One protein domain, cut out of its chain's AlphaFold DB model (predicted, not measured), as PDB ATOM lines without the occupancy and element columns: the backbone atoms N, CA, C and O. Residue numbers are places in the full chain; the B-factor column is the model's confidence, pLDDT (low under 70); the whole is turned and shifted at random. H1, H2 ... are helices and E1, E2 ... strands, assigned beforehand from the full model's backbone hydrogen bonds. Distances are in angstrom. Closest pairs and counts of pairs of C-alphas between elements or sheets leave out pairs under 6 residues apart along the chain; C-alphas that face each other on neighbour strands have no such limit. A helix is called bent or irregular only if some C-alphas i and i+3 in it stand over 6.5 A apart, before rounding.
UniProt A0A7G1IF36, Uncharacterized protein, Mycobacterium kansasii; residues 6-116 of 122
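This is residues 6 to 116 of the 122 residues of an uncharacterized protein of Mycobacterium kansasii (UniProt A0A7G1IF36). A small parallel sheet of three strands stands between two helices, H1 over one face and the short H2 over the other; the longest helix, H3, makes a corner with H2 near Gly 46 and runs away from there, off the sheet. A long stretch without named elements, residues 64 to 97, loops from E3 to H3. The printed part has 111 residues, in the order E1, H1, E2, H2, E3, H3, with sheet order E2, E1, E3. The class is mixed, helices and strands, with 54 residues in named elements, under half. It is compact, radius of gyration of the C-alphas 14.3 A, spanning 37 by 36 by 28 A.

E1, residues 6 to 10, begins at C-alpha 6 (87.422, 200.547, 168.653). H1 is residues 16 to 27, 16.8 A, irregular: C-alphas 18 and 21 are 7.5 A apart. E2 is residues 37 to 43, 18.3 A; H2 residues 46 to 53; E3 residues 59 to 63. H3, residues 98 to 114, 25.2 A, ends at C-alpha 114 (85.050, 202.052, 141.449).

Inner strand E1 is parallel to E2, N 7 to O 38 at 2.8 A, and to E3, N 8 to O 61 at 2.8 A. E1, H1, E2 form a strand-helix-strand unit, two parallel neighbour strands with a helix between; E2, H2, E3 form a split one, with E1 between its strands. Both crossovers are right-handed. H1 is on the sheet at a height of 7.7 A, closest C-alphas Gly 9 and Gly 21, 4.3 A. H2 is on the opposite face, height 9.2 A, closest C-alphas Tyr 42 and Leu 49, 6.6 A. H3 touches H2 with residues 98 to 102 alone, closest C-alphas Gly 46 and Pro 98, 4.7 A, about perpendicular at 76 degrees. Every O i to N i+4 pair is within hydrogen-bond range in H2, 5 of 8 in H1 and 9 of 13 in H3.

The C-alphas farthest apart, Asp 33 and His 114, are 40.5 A apart. The printed part has no cut; the link E3 to H3 is long. Mean pLDDT of the printed part is 71.2, under 70 at residues 31 to 35, 68 to 70 and 80 to 116.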
ATOM      1  N   LEU A   6      87.570 202.002 168.649       90.12
ATOM      2  CA  LEU A   6      87.422 200.547 168.653       90.12
ATOM      3  C   LEU A   6      88.303 199.941 167.562       90.12
ATOM      4  O   LEU A   6      88.180 200.300 166.393       90.12
ATOM      5  N   VAL A   7      89.167 199.003 167.940       91.75
ATOM      6  CA  VAL A   7      89.934 198.161 167.020       91.75
ATOM      7  C   VAL A   7      89.351 196.753 167.076       91.75
ATOM      8  O   VAL A   7      89.412 196.095 168.114       91.75
ATOM      9  N   ALA A   8      88.773 196.303 165.968       92.31
ATOM     10  CA  ALA A   8      88.067 195.035 165.858       92.31
ATOM     11  C   ALA A   8      88.815 194.074 164.930       92.31
ATOM     12  O   ALA A   8      89.003 194.354 163.744       92.31
ATOM     13  N   GLY A   9      89.222 192.934 165.479       93.38
ATOM     14  CA  GLY A   9      89.804 191.822 164.739       93.38
ATOM     15  C   GLY A   9      88.693 190.904 164.263       93.38
ATOM     16  O   GLY A   9      87.858 190.468 165.059       93.38
ATOM     17  N   ILE A  10      88.674 190.641 162.966       91.19
ATOM     18  CA  ILE A  10      87.688 189.807 162.294       91.19
ATOM     19  C   ILE A  10      88.418 188.665 161.612       91.19
ATOM     20  O   ILE A  10      89.544 188.829 161.138       91.19
ATOM     21  N   GLY A  11      87.775 187.504 161.596       87.75
ATOM     22  CA  GLY A  11      88.330 186.356 160.911       87.75
ATOM     23  C   GLY A  11      87.935 185.020 161.508       87.75
ATOM     24  O   GLY A  11      87.566 184.913 162.681       87.75
ATOM     25  N   ASN A  12      88.028 183.966 160.709       90.06
ATOM     26  CA  ASN A  12      87.911 182.608 161.200       90.06
ATOM     27  C   ASN A  12      89.298 181.983 161.381       90.06
ATOM     28  O   ASN A  12      89.922 181.534 160.423       90.06
ATOM     29  N   ILE A  13      89.738 181.857 162.636       91.25
ATOM     30  CA  ILE A  13      91.016 181.220 162.998       91.25
ATOM     31  C   ILE A  13      91.141 179.762 162.522       91.25
ATOM     32  O   ILE A  13      92.241 179.222 162.465       91.25
ATOM     33  N   PHE A  14      90.024 179.112 162.179       91.31
ATOM     34  CA  PHE A  14      90.009 177.755 161.635       91.31
ATOM     35  C   PHE A  14      90.191 177.711 160.105       91.31
ATOM     36  O   PHE A  14      90.303 176.619 159.551       91.31
ATOM     37  N   LEU A  15      90.224 178.859 159.414       89.19
ATOM     38  CA  LEU A  15      90.305 178.975 157.952       89.19
ATOM     39  C   LEU A  15      91.608 179.645 157.475       89.19
ATOM     40  O   LEU A  15      91.591 180.541 156.636       89.19
ATOM     41  N   GLY A  16      92.753 179.171 157.973       91.00
ATOM     42  CA  GLY A  16      94.075 179.604 157.498       91.00
ATOM     43  C   GLY A  16      94.272 181.116 157.624       91.00
ATOM     44  O   GLY A  16      94.102 181.670 158.709       91.00
ATOM     45  N   ASP A  17      94.587 181.777 156.507       90.62
ATOM     46  CA  ASP A  17      94.828 183.224 156.459       90.62
ATOM     47  C   ASP A  17      93.595 184.062 156.839       90.62
ATOM     48  O   ASP A  17      93.749 185.218 157.223       90.62
ATOM     49  N   ASP A  18      92.382 183.494 156.820       89.38
ATOM     50  CA  ASP A  18      91.169 184.170 157.309       89.38
ATOM     51  C   ASP A  18      91.253 184.477 158.816       89.38
ATOM     52  O   ASP A  18      90.524 185.324 159.305       89.38
ATOM     53  N   GLY A  19      92.170 183.848 159.563       92.69
ATOM     54  CA  GLY A  19      92.468 184.172 160.962       92.69
ATOM     55  C   GLY A  19      93.340 185.418 161.171       92.69
ATOM     56  O   GLY A  19      93.672 185.735 162.316       92.69
ATOM     57  N   PHE A  20      93.733 186.118 160.101       93.50
ATOM     58  CA  PHE A  20      94.677 187.238 160.153       93.50
ATOM     59  C   PHE A  20      94.287 188.324 161.166       93.50
ATOM     60  O   PHE A  20      95.144 188.775 161.924       93.50
ATOM     61  N   GLY A  21      93.012 188.727 161.224       92.81
ATOM     62  CA  GLY A  21      92.571 189.784 162.139       92.81
ATOM     63  C   GLY A  21      92.811 189.443 163.609       92.81
ATOM     64  O   GLY A  21      93.340 190.271 164.354       92.81
ATOM     65  N   SER A  22      92.502 188.211 164.020       92.69
ATOM     66  CA  SER A  22      92.750 187.728 165.384       92.69
ATOM     67  C   SER A  22      94.247 187.673 165.708       92.69
ATOM     68  O   SER A  22      94.658 188.072 166.799       92.69
ATOM     69  N   GLU A  23      95.083 187.245 164.757       95.12
ATOM     70  CA  GLU A  23      96.534 187.168 164.957       95.12
ATOM     71  C   GLU A  23      97.175 188.560 165.059       95.12
ATOM     72  O   GLU A  23      97.996 188.805 165.945       95.12
ATOM     73  N   VAL A  24      96.743 189.522 164.237       94.25
ATOM     74  CA  VAL A  24      97.187 190.917 164.370       94.25
ATOM     75  C   VAL A  24      96.862 191.449 165.756       94.25
ATOM     76  O   VAL A  24      97.739 192.021 166.395       94.25
ATOM     77  N   LEU A  25      95.637 191.250 166.250       92.19
ATOM     78  CA  LEU A  25      95.257 191.759 167.568       92.19
ATOM     79  C   LEU A  25      96.008 191.083 168.710       92.19
ATOM     80  O   LEU A  25      96.368 191.751 169.676       92.19
ATOM     81  N   ARG A  26      96.295 189.786 168.587       90.50
ATOM     82  CA  ARG A  26      97.112 189.050 169.555       90.50
ATOM     83  C   ARG A  26      98.527 189.621 169.670       90.50
ATOM     84  O   ARG A  26      99.095 189.634 170.761       90.50
ATOM     85  N   HIS A  27      99.091 190.068 168.552       90.38
ATOM     86  CA  HIS A  27     100.442 190.622 168.483       90.38
ATOM     87  C   HIS A  27     100.496 192.146 168.609       90.38
ATOM     88  O   HIS A  27     101.576 192.710 168.805       90.38
ATOM     89  N   ALA A  28      99.354 192.824 168.519       82.38
ATOM     90  CA  ALA A  28      99.269 194.261 168.658       82.38
ATOM     91  C   ALA A  28      99.600 194.651 170.105       82.38
ATOM     92  O   ALA A  28      98.802 194.473 171.022       82.38
ATOM     93  N   ALA A  29     100.785 195.227 170.310       71.50
ATOM     94  CA  ALA A  29     101.202 195.803 171.587       71.50
ATOM     95  C   ALA A  29     100.491 197.148 171.840       71.50
ATOM     96  O   ALA A  29     101.131 198.193 171.965       71.50
ATOM     97  N   ILE A  30      99.156 197.138 171.854       71.12
ATOM     98  CA  ILE A  30      98.331 198.316 172.125       71.12
ATOM     99  C   ILE A  30      98.132 198.408 173.643       71.12
ATOM    100  O   ILE A  30      97.549 197.488 174.226       71.12
ATOM    101  N   PRO A  31      98.588 199.494 174.295       67.62
ATOM    102  CA  PRO A  31      98.401 199.684 175.728       67.62
ATOM    103  C   PRO A  31      96.912 199.692 176.097       67.62
ATOM    104  O   PRO A  31      96.160 200.570 175.666       67.62
ATOM    105  N   GLN A  32      96.500 198.714 176.906       65.00
ATOM    106  CA  GLN A  32      95.130 198.595 177.427       65.00
ATOM    107  C   GLN A  32      94.893 199.506 178.645       65.00
ATOM    108  O   GLN A  32      93.756 199.758 179.041       65.00
ATOM    109  N   ASP A  33      95.972 200.037 179.220       56.34
ATOM    110  CA  ASP A  33      95.936 200.765 180.480       56.34
ATOM    111  C   ASP A  33      95.713 202.260 180.208       56.34
ATOM    112  O   ASP A  33      96.623 203.000 179.838       56.34
ATOM    113  N   GLY A  34      94.466 202.710 180.360       57.75
ATOM    114  CA  GLY A  34      94.101 204.133 180.353       57.75
ATOM    115  C   GLY A  34      93.934 204.786 178.977       57.75
ATOM    116  O   GLY A  34      93.673 205.988 178.911       57.75
ATOM    117  N   SER A  35      94.044 204.031 177.882       61.25
ATOM    118  CA  SER A  35      93.769 204.548 176.543       61.25
ATOM    119  C   SER A  35      92.282 204.407 176.210       61.25
ATOM    120  O   SER A  35      91.613 203.446 176.581       61.25
ATOM    121  N   GLN A  36      91.726 205.367 175.481       81.50
ATOM    122  CA  GLN A  36      90.357 205.280 174.960       81.50
ATOM    123  C   GLN A  36      90.236 204.322 173.769       81.50
ATOM    124  O   GLN A  36      89.274 204.397 173.002       81.50
ATOM    125  N   VAL A  37      91.239 203.465 173.595       87.88
ATOM    126  CA  VAL A  37      91.346 202.487 172.529       87.88
ATOM    127  C   VAL A  37      90.946 201.148 173.114       87.88
ATOM    128  O   VAL A  37      91.637 200.594 173.965       87.88
ATOM    129  N   ARG A  38      89.815 200.620 172.660       89.19
ATOM    130  CA  ARG A  38      89.375 199.273 172.995       89.19
ATOM    131  C   ARG A  38      89.774 198.344 171.859       89.19
ATOM    132  O   ARG A  38      89.479 198.627 170.703       89.19
ATOM    133  N   VAL A  39      90.446 197.249 172.189       91.25
ATOM    134  CA  VAL A  39      90.898 196.249 171.218       91.25
ATOM    135  C   VAL A  39      90.156 194.951 171.494       91.25
ATOM    136  O   VAL A  39      90.271 194.406 172.590       91.25
ATOM    137  N   ILE A  40      89.366 194.475 170.534       91.56
ATOM    138  CA  ILE A  40      88.555 193.263 170.687       91.56
ATOM    139  C   ILE A  40      88.740 192.364 169.468       91.56
ATOM    140  O   ILE A  40      88.497 192.765 168.331       91.56
ATOM    141  N   ASP A  41      89.117 191.114 169.722       93.56
ATOM    142  CA  ASP A  41      89.022 190.043 168.737       93.56
ATOM    143  C   ASP A  41      87.588 189.513 168.713       93.56
ATOM    144  O   ASP A  41      87.136 188.872 169.664       93.56
ATOM    145  N   TYR A  42      86.856 189.796 167.641       91.56
ATOM    146  CA  TYR A  42      85.509 189.277 167.429       91.56
ATOM    147  C   TYR A  42      85.532 187.937 166.697       91.56
ATOM    148  O   TYR A  42      84.581 187.163 166.831       91.56
ATOM    149  N   GLY A  43      86.590 187.636 165.947       90.62
ATOM    150  CA  GLY A  43      86.637 186.499 165.038       90.62
ATOM    151  C   GLY A  43      85.403 186.471 164.128       90.62
ATOM    152  O   GLY A  43      85.132 187.420 163.395       90.62
ATOM    153  N   ILE A  44      84.595 185.413 164.242       86.25
ATOM    154  CA  ILE A  44      83.329 185.248 163.502       86.25
ATOM    155  C   ILE A  44      82.090 185.831 164.216       86.25
ATOM    156  O   ILE A  44      80.963 185.680 163.743       86.25
ATOM    157  N   ARG A  45      82.250 186.489 165.372       85.00
ATOM    158  CA  ARG A  45      81.144 186.994 166.211       85.00
ATOM    159  C   ARG A  45      80.616 188.360 165.750       85.00
ATOM    160  O   ARG A  45      80.532 189.291 166.549       85.00
ATOM    161  N   GLY A  46      80.190 188.473 164.491       76.75
ATOM    162  CA  GLY A  46      79.737 189.746 163.898       76.75
ATOM    163  C   GLY A  46      78.587 190.439 164.640       76.75
ATOM    164  O   GLY A  46      78.541 191.662 164.692       76.75
ATOM    165  N   MET A  47      77.705 189.679 165.295       78.00
ATOM    166  CA  MET A  47      76.627 190.246 166.115       78.00
ATOM    167  C   MET A  47      77.150 190.998 167.349       78.00
ATOM    168  O   MET A  47      76.622 192.050 167.692       78.00
ATOM    169  N   HIS A  48      78.207 190.498 167.996       82.00
ATOM    170  CA  HIS A  48      78.803 191.187 169.144       82.00
ATOM    171  C   HIS A  48      79.456 192.502 168.708       82.00
ATOM    172  O   HIS A  48      79.294 193.510 169.383       82.00
ATOM    173  N   LEU A  49      80.106 192.514 167.536       84.25
ATOM    174  CA  LEU A  49      80.620 193.747 166.940       84.25
ATOM    175  C   LEU A  49      79.485 194.747 166.687       84.25
ATOM    176  O   LEU A  49      79.602 195.904 167.072       84.25
ATOM    177  N   ALA A  50      78.377 194.311 166.082       78.25
ATOM    178  CA  ALA A  50      77.237 195.188 165.814       78.25
ATOM    179  C   ALA A  50      76.676 195.828 167.096       78.25
ATOM    180  O   ALA A  50      76.402 197.027 167.103       78.25
ATOM    181  N   TYR A  51      76.554 195.062 168.184       78.38
ATOM    182  CA  TYR A  51      76.114 195.600 169.473       78.38
ATOM    183  C   TYR A  51      77.115 196.588 170.073       78.38
ATOM    184  O   TYR A  51      76.706 197.664 170.505       78.38
ATOM    185  N   ASP A  52      78.411 196.282 170.040       83.94
ATOM    186  CA  ASP A  52      79.439 197.183 170.571       83.94
ATOM    187  C   ASP A  52      79.501 198.503 169.791       83.94
ATOM    188  O   ASP A  52      79.768 199.556 170.372       83.94
ATOM    189  N   LEU A  53      79.205 198.492 168.487       80.69
ATOM    190  CA  LEU A  53      79.140 199.710 167.675       80.69
ATOM    191  C   LEU A  53      78.031 200.678 168.120       80.69
ATOM    192  O   LEU A  53      78.169 201.885 167.913       80.69
ATOM    193  N   LEU A  54      76.978 200.189 168.785       78.94
ATOM    194  CA  LEU A  54      75.912 201.030 169.343       78.94
ATOM    195  C   LEU A  54      76.370 201.847 170.560       78.94
ATOM    196  O   LEU A  54      75.706 202.814 170.926       78.94
ATOM    197  N   GLU A  55      77.509 201.510 171.176       80.12
ATOM    198  CA  GLU A  55      78.045 202.251 172.326       80.12
ATOM    199  C   GLU A  55      78.569 203.654 171.963       80.12
ATOM    200  O   GLU A  55      78.897 204.428 172.867       80.12
ATOM    201  N   GLY A  56      78.670 203.989 170.672       76.62
ATOM    202  CA  GLY A  56      79.129 205.288 170.179       76.62
ATOM    203  C   GLY A  56      80.651 205.440 170.231       76.62
ATOM    204  O   GLY A  56      81.216 205.849 171.249       76.62
ATOM    205  N   TRP A  57      81.308 205.139 169.113       83.69
ATOM    206  CA  TRP A  57      82.756 205.268 168.924       83.69
ATOM    207  C   TRP A  57      83.069 206.427 167.979       83.69
ATOM    208  O   TRP A  57      82.387 206.603 166.975       83.69
ATOM    209  N   ASP A  58      84.127 207.183 168.270       85.94
ATOM    210  CA  ASP A  58      84.608 208.257 167.393       85.94
ATOM    211  C   ASP A  58      85.409 207.695 166.208       85.94
ATOM    212  O   ASP A  58      85.575 208.348 165.179       85.94
ATOM    213  N   THR A  59      85.962 206.487 166.344       86.50
ATOM    214  CA  THR A  59      86.722 205.816 165.286       86.50
ATOM    215  C   THR A  59      86.592 204.301 165.396       86.50
ATOM    216  O   THR A  59      86.722 203.735 166.480       86.50
ATOM    217  N   LEU A  60      86.395 203.647 164.251       87.88
ATOM    218  CA  LEU A  60      86.407 202.195 164.104       87.88
ATOM    219  C   LEU A  60      87.557 201.781 163.184       87.88
ATOM    220  O   LEU A  60      87.660 202.262 162.056       87.88
ATOM    221  N   VAL A  61      88.386 200.854 163.649       90.19
ATOM    222  CA  VAL A  61      89.429 200.196 162.863       90.19
ATOM    223  C   VAL A  61      89.066 198.722 162.742       90.19
ATOM    224  O   VAL A  61      88.984 198.024 163.748       90.19
ATOM    225  N   LEU A  62      88.853 198.250 161.515       90.25
ATOM    226  CA  LEU A  62      88.614 196.837 161.225       90.25
ATOM    227  C   LEU A  62      89.897 196.202 160.691       90.25
ATOM    228  O   LEU A  62      90.519 196.742 159.774       90.25
ATOM    229  N   VAL A  63      90.266 195.052 161.244       92.62
ATOM    230  CA  VAL A  63      91.383 194.232 160.771       92.62
ATOM    231  C   VAL A  63      90.825 192.884 160.333       92.62
ATOM    232  O   VAL A  63      90.281 192.153 161.155       92.62
ATOM    233  N   ASP A  64      90.945 192.572 159.046       89.12
ATOM    234  CA  ASP A  64      90.386 191.365 158.425       89.12
ATOM    235  C   ASP A  64      91.290 190.892 157.276       89.12
ATOM    236  O   ASP A  64      92.047 191.684 156.699       89.12
ATOM    237  N   ALA A  65      91.191 189.615 156.922       89.12
ATOM    238  CA  ALA A  65      91.766 189.078 155.701       89.12
ATOM    239  C   ALA A  65      90.868 189.427 154.505       89.12
ATOM    240  O   ALA A  65      89.690 189.076 154.455       89.12
ATOM    241  N   VAL A  66      91.427 190.092 153.493       80.94
ATOM    242  CA  VAL A  66      90.691 190.417 152.263       80.94
ATOM    243  C   VAL A  66      91.127 189.502 151.113       80.94
ATOM    244  O   VAL A  66      92.289 189.547 150.708       80.94
ATOM    245  N   PRO A  67      90.226 188.677 150.545       71.56
ATOM    246  CA  PRO A  67      90.595 187.772 149.466       71.56
ATOM    247  C   PRO A  67      90.899 188.523 148.165       71.56
ATOM    248  O   PRO A  67      90.305 189.562 147.862       71.56
ATOM    249  N   SER A  68      91.779 187.931 147.352       65.06
ATOM    250  CA  SER A  68      92.002 188.301 145.946       65.06
ATOM    251  C   SER A  68      92.428 189.757 145.724       65.06
ATOM    252  O   SER A  68      91.998 190.400 144.761       65.06
ATOM    253  N   ARG A  69      93.275 190.292 146.611       61.88
ATOM    254  CA  ARG A  69      93.875 191.621 146.459       61.88
ATOM    255  C   ARG A  69      95.387 191.559 146.466       61.88
ATOM    256  O   ARG A  69      95.984 191.289 147.495       61.88
ATOM    257  N   GLY A  70      95.967 191.875 145.310       69.56
ATOM    258  CA  GLY A  70      97.412 191.968 145.154       69.56
ATOM    259  C   GLY A  70      98.117 190.645 145.436       69.56
ATOM    260  O   GLY A  70      97.558 189.568 145.220       69.56
ATOM    261  N   ASP A  71      99.356 190.763 145.897       85.31
ATOM    262  CA  ASP A  71     100.190 189.622 146.244       85.31
ATOM    263  C   ASP A  71      99.853 189.117 147.661       85.31
ATOM    264  O   ASP A  71      99.553 189.927 148.544       85.31
ATOM    265  N   PRO A  72      99.921 187.799 147.922       87.06
ATOM    266  CA  PRO A  72      99.728 187.250 149.263       87.06
ATOM    267  C   PRO A  72     100.597 187.957 150.316       87.06
ATOM    268  O   PRO A  72     101.797 188.144 150.122       87.06
ATOM    269  N   GLY A  73      99.981 188.355 151.433       87.00
ATOM    270  CA  GLY A  73     100.644 189.096 152.513       87.00
ATOM    271  C   GLY A  73     100.730 190.614 152.307       87.00
ATOM    272  O   GLY A  73     101.225 191.314 153.192       87.00
ATOM    273  N   ALA A  74     100.239 191.153 151.187       89.38
ATOM    274  CA  ALA A  74     100.141 192.595 150.998       89.38
ATOM    275  C   ALA A  74      99.139 193.225 151.985       89.38
ATOM    276  O   ALA A  74      97.997 192.784 152.115       89.38
ATOM    277  N   LEU A  75      99.559 194.304 152.654       89.69
ATOM    278  CA  LEU A  75      98.690 195.086 153.532       89.69
ATOM    279  C   LEU A  75      98.003 196.206 152.757       89.69
ATOM    280  O   LEU A  75      98.643 197.000 152.064       89.69
ATOM    281  N   HIS A  76      96.690 196.309 152.941       85.38
ATOM    282  CA  HIS A  76      95.871 197.356 152.352       85.38
ATOM    283  C   HIS A  76      95.112 198.113 153.440       85.38
ATOM    284  O   HIS A  76      94.451 197.505 154.276       85.38
ATOM    285  N   VAL A  77      95.176 199.444 153.398       88.19
ATOM    286  CA  VAL A  77      94.431 200.321 154.309       88.19
ATOM    287  C   VAL A  77      93.344 201.040 153.521       88.19
ATOM    288  O   VAL A  77      93.621 201.691 152.511       88.19
ATOM    289  N   PHE A  78      92.107 200.923 153.995       80.56
ATOM    290  CA  PHE A  78      90.938 201.566 153.406       80.56
ATOM    291  C   PHE A  78      90.336 202.543 154.413       80.56
ATOM    292  O   PHE A  78      90.229 202.231 155.595       80.56
ATOM    293  N   GLN A  79      89.920 203.709 153.931       79.38
ATOM    294  CA  GLN A  79      89.112 204.646 154.702       79.38
ATOM    295  C   GLN A  79      87.684 204.580 154.160       79.38
ATOM    296  O   GLN A  79      87.477 204.769 152.960       79.38
ATOM    297  N   ALA A  80      86.721 204.271 155.026       66.31
ATOM    298  CA  ALA A  80      85.307 204.339 154.681       66.31
ATOM    299  C   ALA A  80      84.819 205.789 154.819       66.31
ATOM    300  O   ALA A  80      85.114 206.444 155.819       66.31
ATOM    301  N   ASP A  81      84.090 206.292 153.819       54.97
ATOM    302  CA  ASP A  81      83.453 207.611 153.897       54.97
ATOM    303  C   ASP A  81      82.203 207.560 154.791       54.97
ATOM    304  O   ASP A  81      81.451 206.582 154.794       54.97
ATOM    305  N   HIS A  82      81.976 208.642 155.540       49.16
ATOM    306  CA  HIS A  82      80.948 208.752 156.584       49.16
ATOM    307  C   HIS A  82      79.505 208.633 156.050       49.16
ATOM    308  O   HIS A  82      78.619 208.181 156.778       49.16
ATOM    309  N   ASP A  83      79.291 208.961 154.770       45.59
ATOM    310  CA  ASP A  83      77.993 208.901 154.078       45.59
ATOM    311  C   ASP A  83      77.477 207.463 153.860       45.59
ATOM    312  O   ASP A  83      76.339 207.254 153.433       45.59
ATOM    313  N   TRP A  84      78.297 206.452 154.155       44.38
ATOM    314  CA  TRP A  84      77.925 205.041 154.050       44.38
ATOM    315  C   TRP A  84      76.925 204.602 155.128       44.38
ATOM    316  O   TRP A  84      76.071 203.757 154.882       44.38
ATOM    317  N   TRP A  85      77.007 205.194 156.322       41.97
ATOM    318  CA  TRP A  85      76.103 204.883 157.437       41.97
ATOM    319  C   TRP A  85      74.717 205.530 157.296       41.97
ATOM    320  O   TRP A  85      73.796 205.170 158.024       41.97
ATOM    321  N   SER A  86      74.555 206.476 156.369       39.25
ATOM    322  CA  SER A  86      73.295 207.192 156.130       39.25
ATOM    323  C   SER A  86      72.300 206.455 155.231       39.25
ATOM    324  O   SER A  86      71.195 206.962 155.042       39.25
ATOM    325  N   ASP A  87      72.645 205.277 154.697       39.62
ATOM    326  CA  ASP A  87      71.692 204.431 153.976       39.62
ATOM    327  C   ASP A  87      71.190 203.274 154.867       39.62
ATOM    328  O   ASP A  87      71.846 202.227 154.951       39.62
ATOM    329  N   PRO A  88      70.022 203.424 155.525       40.41
ATOM    330  CA  PRO A  88      69.411 202.383 156.353       40.41
ATOM    331  C   PRO A  88      68.918 201.176 155.541       40.41
ATOM    332  O   PRO A  88      68.497 200.189 156.131       40.41
ATOM    333  N   THR A  89      68.977 201.217 154.204       42.88
ATOM    334  CA  THR A  89      68.747 200.031 153.365       42.88
ATOM    335  C   THR A  89      70.013 199.185 153.168       42.88
ATOM    336  O   THR A  89      69.911 198.023 152.780       42.88
ATOM    337  N   SER A  90      71.200 199.720 153.496       42.91
ATOM    338  CA  SER A  90      72.480 198.987 153.465       42.91
ATOM    339  C   SER A  90      72.784 198.228 154.763       42.91
ATOM    340  O   SER A  90      73.609 197.320 154.783       42.91
ATOM    341  N   LEU A  91      72.099 198.570 155.851       40.66
ATOM    342  CA  LEU A  91      72.099 197.829 157.103       40.66
ATOM    343  C   LEU A  91      70.640 197.532 157.410       40.66
ATOM    344  O   LEU A  91      69.979 198.321 158.078       40.66
ATOM    345  N   ASP A  92      70.129 196.413 156.898       43.62
ATOM    346  CA  ASP A  92      68.850 195.887 157.364       43.62
ATOM    347  C   ASP A  92      68.996 195.523 158.849       43.62
ATOM    348  O   ASP A  92      69.357 194.408 159.229       43.62
ATOM    349  N   ALA A  93      68.768 196.516 159.706       39.28
ATOM    350  CA  ALA A  93      68.855 196.417 161.154       39.28
ATOM    351  C   ALA A  93      67.801 195.457 161.732       39.28
ATOM    352  O   ALA A  93      67.854 195.126 162.917       39.28
ATOM    353  N   HIS A  94      66.857 194.983 160.912       40.56
ATOM    354  CA  HIS A  94      65.873 193.977 161.293       40.56
ATOM    355  C   HIS A  94      66.299 192.552 160.942       40.56
ATOM    356  O   HIS A  94      65.775 191.610 161.533       40.56
ATOM    357  N   ASN A  95      67.304 192.391 160.083       39.38
ATOM    358  CA  ASN A  95      67.838 191.104 159.660       39.38
ATOM    359  C   ASN A  95      69.352 191.048 159.925       39.38
ATOM    360  O   ASN A  95      70.134 190.755 159.022       39.38
ATOM    361  N   MET A  96      69.750 191.352 161.175       47.94
ATOM    362  CA  MET A  96      71.124 191.303 161.713       47.94
ATOM    363  C   MET A  96      71.743 189.890 161.647       47.94
ATOM    364  O   MET A  96      72.113 189.298 162.661       47.94
ATOM    365  N   ASP A  97      71.856 189.331 160.449       46.28
ATOM    366  CA  ASP A  97      72.679 188.179 160.147       46.28
ATOM    367  C   ASP A  97      74.132 188.672 160.050       46.28
ATOM    368  O   ASP A  97      74.440 189.527 159.209       46.28
ATOM    369  N   PRO A  98      75.044 188.168 160.900       44.78
ATOM    370  CA  PRO A  98      76.469 188.468 160.817       44.78
ATOM    371  C   PRO A  98      77.031 188.317 159.401       44.78
ATOM    372  O   PRO A  98      77.876 189.117 159.000       44.78
ATOM    373  N   ALA A  99      76.538 187.352 158.617       44.12
ATOM    374  CA  ALA A  99      76.973 187.167 157.238       44.12
ATOM    375  C   ALA A  99      76.623 188.365 156.341       44.12
ATOM    376  O   ALA A  99      77.416 188.699 155.467       44.12
ATOM    377  N   THR A 100      75.508 189.057 156.584       52.03
ATOM    378  CA  THR A 100      75.084 190.257 155.840       52.03
ATOM    379  C   THR A 100      75.916 191.476 156.223       52.03
ATOM    380  O   THR A 100      76.379 192.207 155.347       52.03
ATOM    381  N   VAL A 101      76.199 191.661 157.518       56.03
ATOM    382  CA  VAL A 101      77.109 192.718 157.996       56.03
ATOM    383  C   VAL A 101      78.496 192.532 157.377       56.03
ATOM    384  O   VAL A 101      79.054 193.469 156.806       56.03
ATOM    385  N   PHE A 102      79.023 191.304 157.392       54.56
ATOM    386  CA  PHE A 102      80.303 190.990 156.760       54.56
ATOM    387  C   PHE A 102      80.252 191.019 155.230       54.56
ATOM    388  O   PHE A 102      81.230 191.431 154.615       54.56
ATOM    389  N   ALA A 103      79.144 190.647 154.585       55.75
ATOM    390  CA  ALA A 103      78.983 190.768 153.136       55.75
ATOM    391  C   ALA A 103      79.017 192.237 152.695       55.75
ATOM    392  O   ALA A 103      79.674 192.559 151.704       55.75
ATOM    393  N   ASN A 104      78.411 193.138 153.470       50.66
ATOM    394  CA  ASN A 104      78.456 194.577 153.219       50.66
ATOM    395  C   ASN A 104      79.854 195.159 153.489       50.66
ATOM    396  O   ASN A 104      80.336 195.975 152.702       50.66
ATOM    397  N   LEU A 105      80.570 194.668 154.510       52.44
ATOM    398  CA  LEU A 105      81.987 194.996 154.732       52.44
ATOM    399  C   LEU A 105      82.907 194.457 153.616       52.44
ATOM    400  O   LEU A 105      83.814 195.152 153.162       52.44
ATOM    401  N   ARG A 106      82.660 193.252 153.095       48.69
ATOM    402  CA  ARG A 106      83.388 192.695 151.938       48.69
ATOM    403  C   ARG A 106      83.081 193.475 150.653       48.69
ATOM    404  O   ARG A 106      83.983 193.713 149.845       48.69
ATOM    405  N   ALA A 107      81.842 193.943 150.487       51.47
ATOM    406  CA  ALA A 107      81.433 194.809 149.384       51.47
ATOM    407  C   ALA A 107      82.089 196.205 149.442       51.47
ATOM    408  O   ALA A 107      82.445 196.731 148.386       51.47
ATOM    409  N   LEU A 108      82.343 196.772 150.634       49.09
ATOM    410  CA  LEU A 108      83.130 198.011 150.811       49.09
ATOM    411  C   LEU A 108      84.524 197.898 150.194       49.09
ATOM    412  O   LEU A 108      84.999 198.840 149.552       49.09
ATOM    413  N   GLY A 109      85.151 196.725 150.324       45.25
ATOM    414  CA  GLY A 109      86.373 196.403 149.605       45.25
ATOM    415  C   GLY A 109      86.183 196.673 148.114       45.25
ATOM    416  O   GLY A 109      86.903 197.491 147.537       45.25
ATOM    417  N   HIS A 110      85.204 196.022 147.485       40.41
ATOM    418  CA  HIS A 110      84.944 196.094 146.043       40.41
ATOM    419  C   HIS A 110      84.526 197.495 145.544       40.41
ATOM    420  O   HIS A 110      85.030 197.956 144.519       40.41
ATOM    421  N   ALA A 111      83.675 198.216 146.279       35.22
ATOM    422  CA  ALA A 111      83.148 199.525 145.880       35.22
ATOM    423  C   ALA A 111      84.199 200.653 145.913       35.22
ATOM    424  O   ALA A 111      84.173 201.544 145.056       35.22
ATOM    425  N   ALA A 112      85.177 200.593 146.826       33.84
ATOM    426  CA  ALA A 112      86.275 201.564 146.887       33.84
ATOM    427  C   ALA A 112      87.134 201.589 145.604       33.84
ATOM    428  O   ALA A 112      87.717 202.624 145.269       33.84
ATOM    429  N   LEU A 113      87.169 200.490 144.832       40.06
ATOM    430  CA  LEU A 113      87.867 200.439 143.541       40.06
ATOM    431  C   LEU A 113      87.141 201.212 142.426       40.06
ATOM    432  O   LEU A 113      87.797 201.718 141.518       40.06
ATOM    433  N   HIS A 114      85.814 201.360 142.493       33.16
ATOM    434  CA  HIS A 114      85.050 202.052 141.449       33.16
ATOM    435  C   HIS A 114      85.017 203.578 141.610       33.16
ATOM    436  O   HIS A 114      84.798 204.283 140.625       33.16
ATOM    437  N   ARG A 115      85.303 204.120 142.803       34.75
ATOM    438  CA  ARG A 115      85.378 205.581 143.024       34.75
ATOM    439  C   ARG A 115      86.760 206.200 142.802       34.75
ATOM    440  O   ARG A 115      86.886 207.420 142.867       34.75
ATOM    441  N   ARG A 116      87.790 205.422 142.449       42.00
ATOM    442  CA  ARG A 116      89.120 205.957 142.101       42.00
ATOM    443  C   ARG A 116      89.514 205.677 140.654       42.00
ATOM    444  O   ARG A 116      90.473 204.962 140.388       42.00
TER     445      ARG A 116